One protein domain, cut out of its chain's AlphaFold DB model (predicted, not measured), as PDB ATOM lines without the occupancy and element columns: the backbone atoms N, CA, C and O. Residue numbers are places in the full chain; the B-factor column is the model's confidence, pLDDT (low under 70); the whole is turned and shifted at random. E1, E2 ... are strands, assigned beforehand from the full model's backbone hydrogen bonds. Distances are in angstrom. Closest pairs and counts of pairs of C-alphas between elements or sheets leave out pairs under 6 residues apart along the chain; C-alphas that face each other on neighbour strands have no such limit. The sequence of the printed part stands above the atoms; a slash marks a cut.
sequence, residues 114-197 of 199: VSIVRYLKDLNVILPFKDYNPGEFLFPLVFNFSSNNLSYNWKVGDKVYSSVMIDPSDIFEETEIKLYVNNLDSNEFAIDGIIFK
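What this domain is: This is residues 114 to 197 of the 199 residues of an uncharacterized protein of bacterium (UniProt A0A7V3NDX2). Two twisted sheets form a small sandwich, only partly face to face, with the strands of one crossed over those of the other at 61 degrees. The three-stranded sheet meets the four-stranded one through E1 and E3, which lie over E6 and E7, while E2 and E5 are edge strands away from this contact. The printed part has 84 residues with seven named strands, E1 to E7 in order along the chain, and no named helix: the class is all strand. The sheets have the orders E2, E1, E3 and E5, E4, E6, E7, both antiparallel throughout. The whole is compact, with a radius of gyration of the C-alphas of 12.8 A, and only just flat, spanning 36 by 31 by 17 A.

How they stand to each other: E1, residues 114 to 120, forms a hairpin with E2, residues 125 to 128; N 118 and O 127 are 2.9 A apart, within hydrogen-bond range. E3, residues 136 to 143, is the other antiparallel neighbour of E1, at 145 degrees between directions, with N 119 and O 137 at 2.8 A. E4, residues 150 to 156, and E5, residues 159 to 162, form a hairpin, with N 154 and O 161 at 2.8 A. E6, residues 175 to 183, is antiparallel to E4 at 165 degrees, with N 151 and O 182 at 2.8 A. E6 and E7, residues 189 to 196, form a hairpin, with N 179 and O 192 at 2.8 A. Between the sheets, the closest C-alphas of E1 and E7 are those of Ser 115 and Asp 192, 5.7 A apart. The closest C-alphas of E1 and E6 are those of Ile 116 and Leu 179, at 7.3 A. E3 and E7 are near each other, with 5 pairs of C-alphas within 10 A. E2 is apart from E4, E5, E6 and E7.

Where its parts are: E1 begins at C-alpha 114, (2.193, -110.860, 53.787), and measures 18.6 A from first to last C-alpha. E2 measures 10.3 A, E3 21.9 A, E4 19.6 A and E5 10.4 A. E6, the longest strand with 9 residues, measures 26.3 A from C-alpha 175 at (-16.590, -114.124, 52.819). E7 measures 22.6 A and ends at C-alpha 196, (-13.009, -117.935, 53.005).

The domain as a whole: The C-alphas of Phe 172 and Asp 185, the two farthest apart, are 36.9 A from each other. The printed part has no cut. The link from E5 to E6, residues 163 to 174, is long. The mean pLDDT of the printed part is 90.0, and no printed residue is under 70.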
ATOM      1  N   VAL A 114       2.881-110.076  52.782       90.62
ATOM      2  CA  VAL A 114       2.193-110.860  53.787       90.62
ATOM      3  C   VAL A 114       1.428-111.969  53.088       90.62
ATOM      4  O   VAL A 114       1.068-111.833  51.918       90.62
ATOM      5  N   SER A 115       1.257-113.089  53.774       92.31
ATOM      6  CA  SER A 115       0.394-114.175  53.331       92.31
ATOM      7  C   SER A 115      -0.486-114.644  54.481       92.31
ATOM      8  O   SER A 115       0.009-114.841  55.591       92.31
ATOM      9  N   ILE A 116      -1.777-114.831  54.223       94.94
ATOM     10  CA  ILE A 116      -2.708-115.435  55.174       94.94
ATOM     11  C   ILE A 116      -2.478-116.948  55.166       94.94
ATOM     12  O   ILE A 116      -2.573-117.620  54.137       94.94
ATOM     13  N   VAL A 117      -2.156-117.491  56.334       93.50
ATOM     14  CA  VAL A 117      -1.870-118.912  56.559       93.50
ATOM     15  C   VAL A 117      -2.758-119.461  57.671       93.50
ATOM     16  O   VAL A 117      -3.364-118.709  58.434       93.50
ATOM     17  N   ARG A 118      -2.854-120.788  57.754       92.06
ATOM     18  CA  ARG A 118      -3.614-121.494  58.792       92.06
ATOM     19  C   ARG A 118      -2.681-121.857  59.935       92.06
ATOM     20  O   ARG A 118      -1.582-122.355  59.688       92.06
ATOM     21  N   TYR A 119      -3.128-121.650  61.166       91.19
ATOM     22  CA  TYR A 119      -2.439-122.076  62.377       91.19
ATOM     23  C   TYR A 119      -3.251-123.160  63.088       91.19
ATOM     24  O   TYR A 119      -4.373-122.924  63.540       91.19
ATOM     25  N   LEU A 120      -2.675-124.361  63.166       89.50
ATOM     26  CA  LEU A 120      -3.260-125.511  63.850       89.50
ATOM     27  C   LEU A 120      -2.753-125.504  65.290       89.50
ATOM     28  O   LEU A 120      -1.642-125.968  65.557       89.50
ATOM     29  N   LYS A 121      -3.561-124.970  66.210       86.06
ATOM     30  CA  LYS A 121      -3.175-124.767  67.614       86.06
ATOM     31  C   LYS A 121      -2.725-126.059  68.299       86.06
ATOM     32  O   LYS A 121      -1.698-126.053  68.969       86.06
ATOM     33  N   ASP A 122      -3.441-127.159  68.077       86.75
ATOM     34  CA  ASP A 122      -3.162-128.450  68.724       86.75
ATOM     35  C   ASP A 122      -1.804-129.038  68.326       86.75
ATOM     36  O   ASP A 122      -1.175-129.752  69.104       86.75
ATOM     37  N   LEU A 123      -1.338-128.722  67.116       86.69
ATOM     38  CA  LEU A 123      -0.058-129.194  66.591       86.69
ATOM     39  C   LEU A 123       1.035-128.122  66.659       86.69
ATOM     40  O   LEU A 123       2.202-128.429  66.433       86.69
ATOM     41  N   ASN A 124       0.670-126.873  66.960       86.69
ATOM     42  CA  ASN A 124       1.535-125.702  66.881       86.69
ATOM     43  C   ASN A 124       2.245-125.568  65.513       86.69
ATOM     44  O   ASN A 124       3.441-125.286  65.441       86.69
ATOM     45  N   VAL A 125       1.510-125.794  64.415       85.31
ATOM     46  CA  VAL A 125       2.040-125.758  63.037       85.31
ATOM     47  C   VAL A 125       1.347-124.675  62.212       85.31
ATOM     48  O   VAL A 125       0.132-124.494  62.296       85.31
ATOM     49  N   ILE A 126       2.129-123.992  61.372       86.25
ATOM     50  CA  ILE A 126       1.657-123.031  60.371       86.25
ATOM     51  C   ILE A 126       1.684-123.691  58.989       86.25
ATOM     52  O   ILE A 126       2.711-124.234  58.582       86.25
ATOM     53  N   LEU A 127       0.573-123.630  58.253       86.50
ATOM     54  CA  LEU A 127       0.424-124.233  56.924       86.50
ATOM     55  C   LEU A 127      -0.183-123.248  55.915       86.50
ATOM     56  O   LEU A 127      -0.976-122.388  56.302       86.50
ATOM     57  N   PRO A 128       0.093-123.405  54.606       88.75
ATOM     58  CA  PRO A 128      -0.590-122.637  53.569       88.75
ATOM     59  C   PRO A 128      -2.118-122.738  53.680       88.75
ATOM     60  O   PRO A 128      -2.659-123.806  54.011       88.75
ATOM     61  N   PHE A 129      -2.815-121.638  53.384       86.25
ATOM     62  CA  PHE A 129      -4.274-121.629  53.322       86.25
ATOM     63  C   PHE A 129      -4.784-122.546  52.201       86.25
ATOM     64  O   PHE A 129      -4.227-122.569  51.103       86.25
ATOM     65  N   LYS A 130      -5.811-123.347  52.504       84.25
ATOM     66  CA  LYS A 130      -6.456-124.252  51.546       84.25
ATOM     67  C   LYS A 130      -7.933-124.434  51.894       84.25
ATOM     68  O   LYS A 130      -8.771-123.738  51.347       84.25
ATOM     69  N   ASP A 131      -8.209-125.339  52.826       81.50
ATOM     70  CA  ASP A 131      -9.530-125.596  53.393       81.50
ATOM     71  C   ASP A 131      -9.458-125.318  54.894       81.50
ATOM     72  O   ASP A 131      -8.414-125.564  55.507       81.50
ATOM     73  N   TYR A 132     -10.548-124.809  55.464       82.00
ATOM     74  CA  TYR A 132     -10.657-124.561  56.895       82.00
ATOM     75  C   TYR A 132     -11.212-125.782  57.625       82.00
ATOM     76  O   TYR A 132     -12.223-126.342  57.197       82.00
ATOM     77  N   ASN A 133     -10.593-126.139  58.750       81.56
ATOM     78  CA  ASN A 133     -11.171-127.066  59.721       81.56
ATOM     79  C   ASN A 133     -11.507-126.324  61.024       81.56
ATOM     80  O   ASN A 133     -10.738-125.450  61.432       81.56
ATOM     81  N   PRO A 134     -12.605-126.685  61.718       80.94
ATOM     82  CA  PRO A 134     -12.924-126.120  63.024       80.94
ATOM     83  C   PRO A 134     -11.738-126.206  63.994       80.94
ATOM     84  O   PRO A 134     -11.115-127.258  64.123       80.94
ATOM     85  N   GLY A 135     -11.436-125.097  64.673       82.12
ATOM     86  CA  GLY A 135     -10.312-124.996  65.612       82.12
ATOM     87  C   GLY A 135      -8.992-124.516  64.994       82.12
ATOM     88  O   GLY A 135      -8.019-124.304  65.720       82.12
ATOM     89  N   GLU A 136      -8.945-124.302  63.676       90.75
ATOM     90  CA  GLU A 136      -7.846-123.583  63.028       90.75
ATOM     91  C   GLU A 136      -8.011-122.064  63.215       90.75
ATOM     92  O   GLU A 136      -9.124-121.539  63.282       90.75
ATOM     93  N   PHE A 137      -6.892-121.341  63.261       93.88
ATOM     94  CA  PHE A 137      -6.869-119.877  63.255       93.88
ATOM     95  C   PHE A 137      -6.252-119.355  61.956       93.88
ATOM     96  O   PHE A 137      -5.445-120.044  61.325       93.88
ATOM     97  N   LEU A 138      -6.578-118.119  61.571       94.75
ATOM     98  CA  LEU A 138      -5.873-117.419  60.495       94.75
ATOM     99  C   LEU A 138      -4.749-116.567  61.076       94.75
ATOM    100  O   LEU A 138      -4.947-115.822  62.038       94.75
ATOM    101  N   PHE A 139      -3.571-116.680  60.469       94.31
ATOM    102  CA  PHE A 139      -2.331-116.087  60.953       94.31
ATOM    103  C   PHE A 139      -1.581-115.360  59.815       94.31
ATOM    104  O   PHE A 139      -1.655-115.797  58.663       94.31
ATOM    105  N   PRO A 140      -0.868-114.254  60.096       94.25
ATOM    106  CA  PRO A 140      -0.116-113.483  59.121       94.25
ATOM    107  C   PRO A 140       1.316-114.017  59.019       94.25
ATOM    108  O   PRO A 140       2.102-113.923  59.960       94.25
ATOM    109  N   LEU A 141       1.701-114.531  57.855       91.44
ATOM    110  CA  LEU A 141       3.102-114.817  57.554       91.44
ATOM    111  C   LEU A 141       3.729-113.594  56.877       91.44
ATOM    112  O   LEU A 141       3.439-113.303  55.717       91.44
ATOM    113  N   VAL A 142       4.541-112.849  57.626       88.81
ATOM    114  CA  VAL A 142       5.136-111.576  57.191       88.81
ATOM    115  C   VAL A 142       6.547-111.767  56.637       88.81
ATOM    116  O   VAL A 142       7.345-112.530  57.177       88.81
ATOM    117  N   PHE A 143       6.875-111.037  55.571       83.31
ATOM    118  CA  PHE A 143       8.178-111.090  54.913       83.31
ATOM    119  C   PHE A 143       8.689-109.692  54.580       83.31
ATOM    120  O   PHE A 143       7.938-108.839  54.101       83.31
ATOM    121  N   ASN A 144      10.002-109.503  54.722       80.25
ATOM    122  CA  ASN A 144      10.723-108.327  54.227       80.25
ATOM    123  C   ASN A 144      10.221-106.986  54.799       80.25
ATOM    124  O   ASN A 144      10.291-105.963  54.119       80.25
ATOM    125  N   PHE A 145       9.731-106.982  56.043       79.50
ATOM    126  CA  PHE A 145       9.526-105.752  56.807       79.50
ATOM    127  C   PHE A 145      10.852-105.276  57.406       79.50
ATOM    128  O   PHE A 145      11.653-106.079  57.882       79.50
ATOM    129  N   SER A 146      11.079-103.963  57.399       75.31
ATOM    130  CA  SER A 146      12.284-103.353  57.981       75.31
ATOM    131  C   SER A 146      12.308-103.314  59.518       75.31
ATOM    132  O   SER A 146      13.352-103.010  60.091       75.31
ATOM    133  N   SER A 147      11.188-103.619  60.182       77.69
ATOM    134  CA  SER A 147      11.043-103.670  61.644       77.69
ATOM    135  C   SER A 147      10.072-104.780  62.059       77.69
ATOM    136  O   SER A 147       9.246-105.224  61.261       77.69
ATOM    137  N   ASN A 148      10.151-105.184  63.328       81.88
ATOM    138  CA  ASN A 148       9.197-106.086  63.976       81.88
ATOM    139  C   ASN A 148       8.046-105.337  64.676       81.88
ATOM    140  O   ASN A 148       7.127-105.979  65.184       81.88
ATOM    141  N   ASN A 149       8.075-103.999  64.716       89.69
ATOM    142  CA  ASN A 149       6.998-103.183  65.277       89.69
ATOM    143  C   ASN A 149       5.841-103.058  64.272       89.69
ATOM    144  O   ASN A 149       5.727-102.078  63.533       89.69
ATOM    145  N   LEU A 150       5.023-104.106  64.189       93.94
ATOM    146  CA  LEU A 150       3.977-104.251  63.179       93.94
ATOM    147  C   LEU A 150       2.578-104.136  63.794       93.94
ATOM    148  O   LEU A 150       2.301-104.681  64.861       93.94
ATOM    149  N   SER A 151       1.677-103.476  63.068       95.06
ATOM    150  CA  SER A 151       0.236-103.477  63.336       95.06
ATOM    151  C   SER A 151      -0.493-104.367  62.338       95.06
ATOM    152  O   SER A 151      -0.146-104.396  61.157       95.06
ATOM    153  N   TYR A 152      -1.525-105.066  62.810       97.19
ATOM    154  CA  TYR A 152      -2.262-106.068  62.046       97.19
ATOM    155  C   TYR A 152      -3.748-105.733  62.091       97.19
ATOM    156  O   TYR A 152      -4.330-105.660  63.174       97.19
ATOM    157  N   ASN A 153      -4.356-105.527  60.926       97.31
ATOM    158  CA  ASN A 153      -5.778-105.239  60.800       97.31
ATOM    159  C   ASN A 153      -6.411-106.190  59.790       97.31
ATOM    160  O   ASN A 153      -5.970-106.284  58.647       97.31
ATOM    161  N   TRP A 154      -7.468-106.866  60.207       97.69
ATOM    162  CA  TRP A 154      -8.246-107.783  59.391       97.69
ATOM    163  C   TRP A 154      -9.563-107.124  59.025       97.69
ATOM    164  O   TRP A 154     -10.231-106.573  59.896       97.69
ATOM    165  N   LYS A 155      -9.955-107.212  57.759       97.38
ATOM    166  CA  LYS A 155     -11.297-106.885  57.289       97.38
ATOM    167  C   LYS A 155     -11.993-108.182  56.892       97.38
ATOM    168  O   LYS A 155     -11.521-108.867  55.991       97.38
ATOM    169  N   VAL A 156     -13.088-108.498  57.573       95.44
ATOM    170  CA  VAL A 156     -13.910-109.695  57.356       95.44
ATOM    171  C   VAL A 156     -15.316-109.213  57.017       95.44
ATOM    172  O   VAL A 156     -16.055-108.775  57.903       95.44
ATOM    173  N   GLY A 157     -15.660-109.200  55.727       89.88
ATOM    174  CA  GLY A 157     -16.851-108.486  55.257       89.88
ATOM    175  C   GLY A 157     -16.811-107.008  55.676       89.88
ATOM    176  O   GLY A 157     -15.863-106.290  55.346       89.88
ATOM    177  N   ASP A 158     -17.805-106.567  56.448       88.50
ATOM    178  CA  ASP A 158     -17.896-105.193  56.969       88.50
ATOM    179  C   ASP A 158     -17.230-104.991  58.340       88.50
ATOM    180  O   ASP A 158     -17.110-103.860  58.815       88.50
ATOM    181  N   LYS A 159     -16.780-106.067  58.994       93.50
ATOM    182  CA  LYS A 159     -16.159-106.000  60.320       93.50
ATOM    183  C   LYS A 159     -14.647-105.820  60.210       93.50
ATOM    184  O   LYS A 159     -14.008-106.357  59.303       93.50
ATOM    185  N   VAL A 160     -14.070-105.087  61.163       95.88
ATOM    186  CA  VAL A 160     -12.624-104.855  61.262       95.88
ATOM    187  C   VAL A 160     -12.112-105.328  62.617       95.88
ATOM    188  O   VAL A 160     -12.717-105.031  63.644       95.88
ATOM    189  N   TYR A 161     -10.985-106.037  62.613       95.69
ATOM    190  CA  TYR A 161     -10.355-106.592  63.808       95.69
ATOM    191  C   TYR A 161      -8.874-106.228  63.847       95.69
ATOM    192  O   TYR A 161      -8.164-106.426  62.864       95.69
ATOM    193  N   SER A 162      -8.382-105.757  64.991       95.88
ATOM    194  CA  SER A 162      -6.961-105.454  65.191       95.88
ATOM    195  C   SER A 162      -6.322-106.532  66.065       95.88
ATOM    196  O   SER A 162      -6.446-106.505  67.287       95.88
ATOM    197  N   SER A 163      -5.686-107.521  65.440       94.38
ATOM    198  CA  SER A 163      -5.096-108.674  66.129       94.38
ATOM    199  C   SER A 163      -4.026-109.336  65.263       94.38
ATOM    200  O   SER A 163      -4.115-109.304  64.040       94.38
ATOM    201  N   VAL A 164      -3.041-109.991  65.880       92.00
ATOM    202  CA  VAL A 164      -2.051-110.821  65.164       92.00
ATOM    203  C   VAL A 164      -2.693-112.103  64.627       92.00
ATOM    204  O   VAL A 164      -2.144-112.736  63.746       92.00
ATOM    205  N   MET A 165      -3.858-112.502  65.127       94.56
ATOM    206  CA  MET A 165      -4.527-113.742  64.735       94.56
ATOM    207  C   MET A 165      -6.041-113.572  64.855       94.56
ATOM    208  O   MET A 165      -6.504-112.873  65.759       94.56
ATOM    209  N   ILE A 166      -6.809-114.219  63.980       94.88
ATOM    210  CA  ILE A 166      -8.274-114.249  64.079       94.88
ATOM    211  C   ILE A 166      -8.798-115.683  64.098       94.88
ATOM    212  O   ILE A 166      -8.213-116.583  63.492       94.88
ATOM    213  N   ASP A 167      -9.902-115.865  64.811       93.31
ATOM    214  CA  ASP A 167     -10.704-117.083  64.823       93.31
ATOM    215  C   ASP A 167     -11.882-116.884  63.857       93.31
ATOM    216  O   ASP A 167     -12.745-116.055  64.148       93.31
ATOM    217  N   PRO A 168     -11.906-117.561  62.697       91.75
ATOM    218  CA  PRO A 168     -12.981-117.416  61.721       91.75
ATOM    219  C   PRO A 168     -14.144-118.401  61.955       91.75
ATOM    220  O   PRO A 168     -14.928-118.632  61.036       91.75
ATOM    221  N   SER A 169     -14.250-119.030  63.133       90.06
ATOM    222  CA  SER A 169     -15.254-120.072  63.415       90.06
ATOM    223  C   SER A 169     -16.713-119.602  63.381       90.06
ATOM    224  O   SER A 169     -17.613-120.440  63.352       90.06
ATOM    225  N   ASP A 170     -16.968-118.291  63.362       88.88
ATOM    226  CA  ASP A 170     -18.300-117.696  63.218       88.88
ATOM    227  C   ASP A 170     -18.678-117.364  61.758       88.88
ATOM    228  O   ASP A 170     -19.773-116.851  61.505       88.88
ATOM    229  N   ILE A 171     -17.804-117.662  60.787       90.12
ATOM    230  CA  ILE A 171     -17.987-117.332  59.366       90.12
ATOM    231  C   ILE A 171     -18.506-118.551  58.586       90.12
ATOM    232  O   ILE A 171     -17.739-119.388  58.108       90.12
ATOM    233  N   PHE A 172     -19.825-118.614  58.397       86.81
ATOM    234  CA  PHE A 172     -20.493-119.720  57.688       86.81
ATOM    235  C   PHE A 172     -20.715-119.464  56.191       86.81
ATOM    236  O   PHE A 172     -20.888-120.401  55.409       86.81
ATOM    237  N   GLU A 173     -20.717-118.199  55.779       89.88
ATOM    238  CA  GLU A 173     -20.928-117.791  54.391       89.88
ATOM    239  C   GLU A 173     -19.602-117.493  53.688       89.88
ATOM    240  O   GLU A 173     -18.589-117.183  54.319       89.88
ATOM    241  N   GLU A 174     -19.608-117.574  52.357       93.25
ATOM    242  CA  GLU A 174     -18.441-117.224  51.551       93.25
ATOM    243  C   GLU A 174     -18.106-115.739  51.727       93.25
ATOM    244  O   GLU A 174     -18.870-114.864  51.324       93.25
ATOM    245  N   THR A 175     -16.966-115.460  52.355       94.06
ATOM    246  CA  THR A 175     -16.590-114.124  52.819       94.06
ATOM    247  C   THR A 175     -15.177-113.787  52.365       94.06
ATOM    248  O   THR A 175     -14.241-114.564  52.555       94.06
ATOM    249  N   GLU A 176     -14.990-112.599  51.787       95.25
ATOM    250  CA  GLU A 176     -13.652-112.061  51.535       95.25
ATOM    251  C   GLU A 176     -13.015-111.614  52.859       95.25
ATOM    252  O   GLU A 176     -13.571-110.787  53.590       95.25
ATOM    253  N   ILE A 177     -11.825-112.143  53.149       96.06
ATOM    254  CA  ILE A 177     -11.001-111.742  54.289       96.06
ATOM    255  C   ILE A 177      -9.748-111.059  53.754       96.06
ATOM    256  O   ILE A 177      -8.984-111.662  53.002       96.06
ATOM    257  N   LYS A 178      -9.517-109.810  54.168       97.81
ATOM    258  CA  LYS A 178      -8.312-109.034  53.844       97.81
ATOM    259  C   LYS A 178      -7.490-108.768  55.091       97.81
ATOM    260  O   LYS A 178      -8.028-108.367  56.119       97.81
ATOM    261  N   LEU A 179      -6.183-108.927  54.975       97.06
ATOM    262  CA  LEU A 179      -5.208-108.627  56.009       97.06
ATOM    263  C   LEU A 179      -4.367-107.431  55.572       97.06
ATOM    264  O   LEU A 179      -3.774-107.452  54.499       97.06
ATOM    265  N   TYR A 180      -4.276-106.428  56.434       96.44
ATOM    266  CA  TYR A 180      -3.417-105.261  56.293       96.44
ATOM    267  C   TYR A 180      -2.360-105.301  57.394       96.44
ATOM    268  O   TYR A 180      -2.699-105.345  58.580       96.44
ATOM    269  N   VAL A 181      -1.085-105.253  57.011       95.25
ATOM    270  CA  VAL A 181       0.039-105.172  57.949       95.25
ATOM    271  C   VAL A 181       0.810-103.892  57.686       95.25
ATOM    272  O   VAL A 181       1.320-103.702  56.582       95.25
ATOM    273  N   ASN A 182       0.913-103.029  58.695       92.81
ATOM    274  CA  ASN A 182       1.685-101.790  58.607       92.81
ATOM    275  C   ASN A 182       2.854-101.834  59.581       92.81
ATOM    276  O   ASN A 182       2.679-102.203  60.744       92.81
ATOM    277  N   ASN A 183       4.019-101.398  59.120       90.56
ATOM    278  CA  ASN A 183       5.123-101.053  59.999       90.56
ATOM    279  C   ASN A 183       4.770 -99.762  60.752       90.56
ATOM    280  O   ASN A 183       4.248 -98.827  60.155       90.56
ATOM    281  N   LEU A 184       4.991 -99.716  62.063       86.81
ATOM    282  CA  LEU A 184       4.726 -98.521  62.870       86.81
ATOM    283  C   LEU A 184       5.938 -97.584  62.948       86.81
ATOM    284  O   LEU A 184       5.775 -96.400  63.233       86.81
ATOM    285  N   ASP A 185       7.134 -98.093  62.648       80.31
ATOM    286  CA  ASP A 185       8.376 -97.313  62.629       80.31
ATOM    287  C   ASP A 185       8.668 -96.715  61.240       80.31
ATOM    288  O   ASP A 185       9.541 -95.862  61.087       80.31
ATOM    289  N   SER A 186       7.969 -97.178  60.198       81.62
ATOM    290  CA  SER A 186       8.132 -96.702  58.821       81.62
ATOM    291  C   SER A 186       6.810 -96.733  58.056       81.62
ATOM    292  O   SER A 186       5.903 -97.466  58.411       81.62
ATOM    293  N   ASN A 187       6.701 -96.004  56.944       77.19
ATOM    294  CA  ASN A 187       5.491 -96.003  56.104       77.19
ATOM    295  C   ASN A 187       5.382 -97.238  55.173       77.19
ATOM    296  O   ASN A 187       4.824 -97.155  54.078       77.19
ATOM    297  N   GLU A 188       5.963 -98.376  55.560       85.94
ATOM    298  CA  GLU A 188       5.902 -99.636  54.813       85.94
ATOM    299  C   GLU A 188       4.617-100.415  55.170       85.94
ATOM    300  O   GLU A 188       4.296-100.589  56.345       85.94
ATOM    301  N   PHE A 189       3.893-100.927  54.166       91.69
ATOM    302  CA  PHE A 189       2.688-101.736  54.380       91.69
ATOM    303  C   PHE A 189       2.556-102.880  53.370       91.69
ATOM    304  O   PHE A 189       3.006-102.771  52.226       91.69
ATOM    305  N   ALA A 190       1.908-103.960  53.802       92.19
ATOM    306  CA  ALA A 190       1.614-105.152  53.016       92.19
ATOM    307  C   ALA A 190       0.137-105.532  53.153       92.19
ATOM    308  O   ALA A 190      -0.471-105.310  54.202       92.19
ATOM    309  N   ILE A 191      -0.431-106.118  52.099       94.06
ATOM    310  CA  ILE A 191      -1.822-106.577  52.078       94.06
ATOM    311  C   ILE A 191      -1.867-107.977  51.473       94.06
ATOM    312  O   ILE A 191      -1.159-108.239  50.500       94.06
ATOM    313  N   ASP A 192      -2.714-108.839  52.025       95.00
ATOM    314  CA  ASP A 192      -3.117-110.102  51.406       95.00
ATOM    315  C   ASP A 192      -4.624-110.325  51.567       95.00
ATOM    316  O   ASP A 192      -5.267-109.684  52.405       95.00
ATOM    317  N   GLY A 193      -5.202-111.201  50.749       94.81
ATOM    318  CA  GLY A 193      -6.625-111.501  50.795       94.81
ATOM    319  C   GLY A 193      -6.959-112.910  50.327       94.81
ATOM    320  O   GLY A 193      -6.360-113.432  49.390       94.81
ATOM    321  N   ILE A 194      -7.957-113.506  50.975       93.94
ATOM    322  CA  ILE A 194      -8.489-114.829  50.646       93.94
ATOM    323  C   ILE A 194     -10.013-114.777  50.541       93.94
ATOM    324  O   ILE A 194     -10.667-113.952  51.183       93.94
ATOM    325  N   ILE A 195     -10.582-115.696  49.763       92.62
ATOM    326  CA  ILE A 195     -12.004-116.037  49.851       92.62
ATOM    327  C   ILE A 195     -12.124-117.196  50.834       92.62
ATOM    328  O   ILE A 195     -11.543-118.261  50.619       92.62
ATOM    329  N   PHE A 196     -12.833-116.968  51.934       91.62
ATOM    330  CA  PHE A 196     -13.009-117.935  53.005       91.62
ATOM    331  C   PHE A 196     -14.423-118.501  52.987       91.62
ATOM    332  O   PHE A 196     -15.394-117.759  52.874       91.62
ATOM    333  N   LYS A 197     -14.538-119.817  53.155       85.56
ATOM    334  CA  LYS A 197     -15.807-120.500  53.388       85.56
ATOM    335  C   LYS A 197     -15.559-121.720  54.264       85.56
ATOM    336  O   LYS A 197     -14.709-122.549  53.932       85.56
TER     337      LYS A 197